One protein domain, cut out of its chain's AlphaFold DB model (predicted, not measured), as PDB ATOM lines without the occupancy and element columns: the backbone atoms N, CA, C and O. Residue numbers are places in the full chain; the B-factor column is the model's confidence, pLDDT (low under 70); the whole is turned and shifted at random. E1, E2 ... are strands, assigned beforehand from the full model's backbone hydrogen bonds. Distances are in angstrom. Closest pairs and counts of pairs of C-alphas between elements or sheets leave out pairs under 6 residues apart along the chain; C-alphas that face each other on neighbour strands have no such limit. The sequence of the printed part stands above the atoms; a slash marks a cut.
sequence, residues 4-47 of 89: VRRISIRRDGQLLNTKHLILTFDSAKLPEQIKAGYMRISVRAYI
ATOM      1  N   VAL A   4      38.314 -27.814  -9.383       93.25
ATOM      2  CA  VAL A   4      37.044 -28.216  -8.763       93.25
ATOM      3  C   VAL A   4      35.979 -28.243  -9.838       93.25
ATOM      4  O   VAL A   4      35.737 -27.236 -10.495       93.25
ATOM      5  N   ARG A   5      35.297 -29.375  -9.991       95.00
ATOM      6  CA  ARG A   5      34.182 -29.499 -10.932       95.00
ATOM      7  C   ARG A   5      32.947 -30.019 -10.221       95.00
ATOM      8  O   ARG A   5      32.999 -31.064  -9.579       95.00
ATOM      9  N   ARG A   6      31.815 -29.331 -10.365       95.25
ATOM     10  CA  ARG A   6      30.519 -29.847  -9.910       95.25
ATOM     11  C   ARG A   6      29.942 -30.799 -10.952       95.25
ATOM     12  O   ARG A   6      30.031 -30.532 -12.147       95.25
ATOM     13  N   ILE A   7      29.356 -31.904 -10.499       94.44
ATOM     14  CA  ILE A   7      28.597 -32.788 -11.383       94.44
ATOM     15  C   ILE A   7      27.209 -32.180 -11.576       94.44
ATOM     16  O   ILE A   7      26.494 -31.936 -10.599       94.44
ATOM     17  N   SER A   8      26.823 -31.976 -12.829       94.50
ATOM     18  CA  SER A   8      25.475 -31.556 -13.203       94.50
ATOM     19  C   SER A   8      24.789 -32.683 -13.967       94.50
ATOM     20  O   SER A   8      25.431 -33.419 -14.718       94.50
ATOM     21  N   ILE A   9      23.488 -32.840 -13.751       93.12
ATOM     22  CA  ILE A   9      22.651 -33.835 -14.422       93.12
ATOM     23  C   ILE A   9      21.593 -33.118 -15.246       93.12
ATOM     24  O   ILE A   9      21.127 -32.051 -14.855       93.12
ATOM     25  N   ARG A  10      21.200 -33.699 -16.377       92.44
ATOM     26  CA  ARG A  10      20.089 -33.175 -17.170       92.44
ATOM     27  C   ARG A  10      18.818 -33.944 -16.816       92.44
ATOM     28  O   ARG A  10      18.823 -35.168 -16.899       92.44
ATOM     29  N   ARG A  11      17.767 -33.238 -16.404       92.25
ATOM     30  CA  ARG A  11      16.414 -33.776 -16.174       92.25
ATOM     31  C   ARG A  11      15.412 -32.805 -16.777       92.25
ATOM     32  O   ARG A  11      15.595 -31.601 -16.631       92.25
ATOM     33  N   ASP A  12      14.435 -33.323 -17.514       89.75
ATOM     34  CA  ASP A  12      13.363 -32.528 -18.134       89.75
ATOM     35  C   ASP A  12      13.889 -31.334 -18.951       89.75
ATOM     36  O   ASP A  12      13.419 -30.204 -18.867       89.75
ATOM     37  N   GLY A  13      14.967 -31.571 -19.706       90.12
ATOM     38  CA  GLY A  13      15.632 -30.553 -20.524       90.12
ATOM     39  C   GLY A  13      16.526 -29.571 -19.757       90.12
ATOM     40  O   GLY A  13      17.422 -28.992 -20.380       90.12
ATOM     41  N   GLN A  14      16.381 -29.451 -18.435       93.88
ATOM     42  CA  GLN A  14      17.130 -28.527 -17.581       93.88
ATOM     43  C   GLN A  14      18.423 -29.142 -17.033       93.88
ATOM     44  O   GLN A  14      18.487 -30.329 -16.705       93.88
ATOM     45  N   LEU A  15      19.473 -28.321 -16.916       94.12
ATOM     46  CA  LEU A  15      20.738 -28.712 -16.294       94.12
ATOM     47  C   LEU A  15      20.688 -28.413 -14.791       94.12
ATOM     48  O   LEU A  15      20.711 -27.258 -14.374       94.12
ATOM     49  N   LEU A  16      20.644 -29.463 -13.978       95.06
ATOM     50  CA  LEU A  16      20.543 -29.381 -12.526       95.06
ATOM     51  C   LEU A  16      21.893 -29.653 -11.868       95.06
ATOM     52  O   LEU A  16      22.587 -30.622 -12.181       95.06
ATOM     53  N   ASN A  17      22.247 -28.816 -10.899       95.00
ATOM     54  CA  ASN A  17      23.454 -28.987 -10.102       95.00
ATOM     55  C   ASN A  17      23.245 -30.050  -9.020       95.00
ATOM     56  O   ASN A  17      22.320 -29.952  -8.218       95.00
ATOM     57  N   THR A  18      24.144 -31.033  -8.945       94.69
ATOM     58  CA  THR A  18      24.129 -32.012  -7.849       94.69
ATOM     59  C   THR A  18      24.946 -31.521  -6.650       94.69
ATOM     60  O   THR A  18      25.713 -30.557  -6.740       94.69
ATOM     61  N   LYS A  19      24.816 -32.222  -5.519       92.81
ATOM     62  CA  LYS A  19      25.662 -32.021  -4.330       92.81
ATOM     63  C   LYS A  19      27.068 -32.628  -4.490       92.81
ATOM     64  O   LYS A  19      27.898 -32.468  -3.602       92.81
ATOM     65  N   HIS A  20      27.344 -33.333  -5.590       92.06
ATOM     66  CA  HIS A  20      28.610 -34.030  -5.804       92.06
ATOM     67  C   HIS A  20      29.644 -33.133  -6.490       92.06
ATOM     68  O   HIS A  20      29.375 -32.488  -7.508       92.06
ATOM     69  N   LEU A  21      30.856 -33.147  -5.941       93.75
ATOM     70  CA  LEU A  21      32.016 -32.428  -6.452       93.75
ATOM     71  C   LEU A  21      33.107 -33.426  -6.837       93.75
ATOM     72  O   LEU A  21      33.316 -34.429  -6.159       93.75
ATOM     73  N   ILE A  22      33.813 -33.122  -7.918       95.06
ATOM     74  CA  ILE A  22      35.032 -33.797  -8.346       95.06
ATOM     75  C   ILE A  22      36.183 -32.851  -8.040       95.06
ATOM     76  O   ILE A  22      36.215 -31.715  -8.521       95.06
ATOM     77  N   LEU A  23      37.116 -33.333  -7.230       94.44
ATOM     78  CA  LEU A  23      38.310 -32.604  -6.830       94.44
ATOM     79  C   LEU A  23      39.491 -33.180  -7.605       94.44
ATOM     80  O   LEU A  23      39.688 -34.394  -7.609       94.44
ATOM     81  N   THR A  24      40.254 -32.318  -8.269       94.50
ATOM     82  CA  THR A  24      41.480 -32.709  -8.972       94.50
ATOM     83  C   THR A  24      42.679 -32.361  -8.100       94.50
ATOM     84  O   THR A  24      42.780 -31.249  -7.568       94.50
ATOM     85  N   PHE A  25      43.567 -33.333  -7.915       93.38
ATOM     86  CA  PHE A  25      44.780 -33.205  -7.117       93.38
ATOM     87  C   PHE A  25      45.995 -33.335  -8.032       93.38
ATOM     88  O   PHE A  25      45.996 -34.171  -8.926       93.38
ATOM     89  N   ASP A  26      47.037 -32.551  -7.766       92.06
ATOM     90  CA  ASP A  26      48.295 -32.573  -8.535       92.06
ATOM     91  C   ASP A  26      49.224 -33.727  -8.125       92.06
ATOM     92  O   ASP A  26      50.314 -33.892  -8.661       92.06
ATOM     93  N   SER A  27      48.795 -34.530  -7.151       89.88
ATOM     94  CA  SER A  27      49.508 -35.706  -6.659       89.88
ATOM     95  C   SER A  27      49.018 -36.965  -7.369       89.88
ATOM     96  O   SER A  27      47.817 -37.157  -7.549       89.88
ATOM     97  N   ALA A  28      49.948 -37.873  -7.672       89.69
ATOM     98  CA  ALA A  28      49.639 -39.198  -8.208       89.69
ATOM     99  C   ALA A  28      48.870 -40.087  -7.210       89.69
ATOM    100  O   ALA A  28      48.130 -40.981  -7.614       89.69
ATOM    101  N   LYS A  29      49.039 -39.850  -5.903       92.06
ATOM    102  CA  LYS A  29      48.305 -40.553  -4.842       92.06
ATOM    103  C   LYS A  29      47.163 -39.685  -4.331       92.06
ATOM    104  O   LYS A  29      47.377 -38.521  -3.982       92.06
ATOM    105  N   LEU A  30      45.971 -40.275  -4.266       92.81
ATOM    106  CA  LEU A  30      44.784 -39.637  -3.710       92.81
ATOM    107  C   LEU A  30      44.917 -39.543  -2.179       92.81
ATOM    108  O   LEU A  30      45.254 -40.549  -1.554       92.81
ATOM    109  N   PRO A  31      44.654 -38.380  -1.560       93.81
ATOM    110  CA  PRO A  31      44.590 -38.293  -0.107       93.81
ATOM    111  C   PRO A  31      43.370 -39.059   0.414       93.81
ATOM    112  O   PRO A  31      42.306 -39.018  -0.197       93.81
ATOM    113  N   GLU A  32      43.492 -39.707   1.572       93.88
ATOM    114  CA  GLU A  32      42.361 -40.402   2.206       93.88
ATOM    115  C   GLU A  32      41.284 -39.422   2.685       93.88
ATOM    116  O   GLU A  32      40.087 -39.706   2.624       93.88
ATOM    117  N   GLN A  33      41.708 -38.241   3.143       95.12
ATOM    118  CA  GLN A  33      40.836 -37.201   3.672       95.12
ATOM    119  C   GLN A  33      41.305 -35.811   3.252       95.12
ATOM    120  O   GLN A  33      42.496 -35.555   3.079       95.12
ATOM    121  N   ILE A  34      40.357 -34.882   3.158       93.50
ATOM    122  CA  ILE A  34      40.620 -33.451   3.012       93.50
ATOM    123  C   ILE A  34      39.966 -32.667   4.142       93.50
ATOM    124  O   ILE A  34      38.957 -33.085   4.715       93.50
ATOM    125  N   LYS A  35      40.521 -31.490   4.431       94.12
ATOM    126  CA  LYS A  35      39.890 -30.502   5.302       94.12
ATOM    127  C   LYS A  35      39.159 -29.473   4.445       94.12
ATOM    128  O   LYS A  35      39.775 -28.822   3.608       94.12
ATOM    129  N   ALA A  36      37.860 -29.320   4.670       89.94
ATOM    130  CA  ALA A  36      37.039 -28.292   4.038       89.94
ATOM    131  C   ALA A  36      36.338 -27.489   5.140       89.94
ATOM    132  O   ALA A  36      35.448 -27.997   5.824       89.94
ATOM    133  N   GLY A  37      36.793 -26.253   5.364       89.88
ATOM    134  CA  GLY A  37      36.402 -25.474   6.540       89.88
ATOM    135  C   GLY A  37      36.769 -26.205   7.837       89.88
ATOM    136  O   GLY A  37      37.932 -26.550   8.060       89.88
ATOM    137  N   TYR A  38      35.767 -26.474   8.675       93.81
ATOM    138  CA  TYR A  38      35.920 -27.191   9.947       93.81
ATOM    139  C   TYR A  38      35.684 -28.707   9.837       93.81
ATOM    140  O   TYR A  38      35.746 -29.408  10.842       93.81
ATOM    141  N   MET A  39      35.435 -29.231   8.633       94.25
ATOM    142  CA  MET A  39      35.117 -30.644   8.415       94.25
ATOM    143  C   MET A  39      36.313 -31.426   7.872       94.25
ATOM    144  O   MET A  39      37.079 -30.915   7.051       94.25
ATOM    145  N   ARG A  40      36.422 -32.697   8.277       95.19
ATOM    146  CA  ARG A  40      37.247 -33.714   7.610       95.19
ATOM    147  C   ARG A  40      36.344 -34.573   6.732       95.19
ATOM    148  O   ARG A  40      35.365 -35.126   7.223       95.19
ATOM    149  N   ILE A  41      36.657 -34.657   5.445       93.88
ATOM    150  CA  ILE A  41      35.851 -35.364   4.446       93.88
ATOM    151  C   ILE A  41      36.718 -36.440   3.811       93.88
ATOM    152  O   ILE A  41      37.784 -36.126   3.280       93.88
ATOM    153  N   SER A  42      36.251 -37.685   3.828       94.56
ATOM    154  CA  SER A  42      36.912 -38.773   3.109       94.56
ATOM    155  C   SER A  42      36.789 -38.585   1.602       94.56
ATOM    156  O   SER A  42      35.713 -38.269   1.085       94.56
ATOM    157  N   VAL A  43      37.887 -38.809   0.887       93.81
ATOM    158  CA  VAL A  43      37.917 -38.737  -0.573       93.81
ATOM    159  C   VAL A  43      37.878 -40.149  -1.141       93.81
ATOM    160  O   VAL A  43      38.450 -41.084  -0.587       93.81
ATOM    161  N   ARG A  44      37.191 -40.305  -2.270       94.31
ATOM    162  CA  ARG A  44      37.162 -41.546  -3.045       94.31
ATOM    163  C   ARG A  44      37.558 -41.264  -4.483       94.31
ATOM    164  O   ARG A  44      37.282 -40.174  -4.991       94.31
ATOM    165  N   ALA A  45      38.166 -42.249  -5.137       94.69
ATOM    166  CA  ALA A  45      38.478 -42.153  -6.554       94.69
ATOM    167  C   ALA A  45      37.195 -41.896  -7.359       94.69
ATOM    168  O   ALA A  45      36.154 -42.517  -7.126       94.69
ATOM    169  N   TYR A  46      37.265 -40.956  -8.300       93.56
ATOM    170  CA  TYR A  46      36.173 -40.712  -9.229       93.56
ATOM    171  C   TYR A  46      36.251 -41.717 -10.379       93.56
ATOM    172  O   TYR A  46      37.218 -41.718 -11.137       93.56
ATOM    173  N   ILE A  47      35.215 -42.543 -10.516       93.12
ATOM    174  CA  ILE A  47      35.047 -43.464 -11.640       93.12
ATOM    175  C   ILE A  47      34.002 -42.840 -12.577       93.12
ATOM    176  O   ILE A  47      32.846 -42.696 -12.167       93.12
TER     177      ILE A  47
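Overview. This is residues 4 to 47 of the 89 residues of an uncharacterized protein of Araneus ventricosus (UniProt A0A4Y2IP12). A long, bent two-stranded hairpin, E1 and E2, reaches out from one side, and a much shorter hairpin, E3 and E4, is set crosswise near its other end, so that the two make a loose L with no contact between their strands. The tips of both hairpins stick out, residues 10 to 15 and residues 35 to 40, and a link of 8 residues turns the chain from E2 into E3. The printed part has 44 residues with no named helix and four named strands, E1, E2, E3 and E4 along the chain, in two antiparallel sheets of two strands each, ordered E1 - E2 and E3 - E4; its class is all strand. The whole is loose, with a radius of gyration of the C-alphas of 13.2 A, and its outline is flat, spanning 37 by 26 by 14 A.

Arrangement. E1, residues 4 to 11, and E2, residues 14 to 24, are antiparallel neighbours and form a hairpin, with 154 degrees between their directions. The C-alphas of Arg 6 and Leu 21 face each other at 4.6 A, and N 5 and O 22 are within hydrogen-bond range at 2.9 A, as are N 16 and O 9 at 2.8 A. E2 bends by 74 degrees at residue 19; the C-alpha of Ile 7 faces that of His 20, at 5.7 A, while the next one, of Ser 8, faces that of Asn 17, at 4.5 A. E3, residues 33 to 36, and E4, residues 39 to 42, form the other antiparallel hairpin, with 148 degrees between their directions. N 34 and O 41 are within hydrogen-bond range at 2.9 A, and N 36 and O 39 at 3.0 A. E1 is apart from E3 and from E4, and E2 is apart from both as well.

Along the chain. E2 is the longest strand, 26.2 A from C-alpha 14 to C-alpha 24 at (41.480, -32.709, -8.972). E1 begins at C-alpha 4 at (37.044, -28.216, -8.763) and measures 22.6 A. E3 measures 9.7 A and E4 9.9 A, the latter ending at C-alpha 42 at (36.912, -38.773, 3.109).

Size, cuts and confidence. The two C-alphas farthest apart are those of Asp 12 and Lys 29, 38.2 A. The links E1 to E2 and E3 to E4 are tight, the link E2 to E3 is short, and no link is long. The printed part has no cut. Its mean pLDDT is 93.3, and no printed residue is under 70.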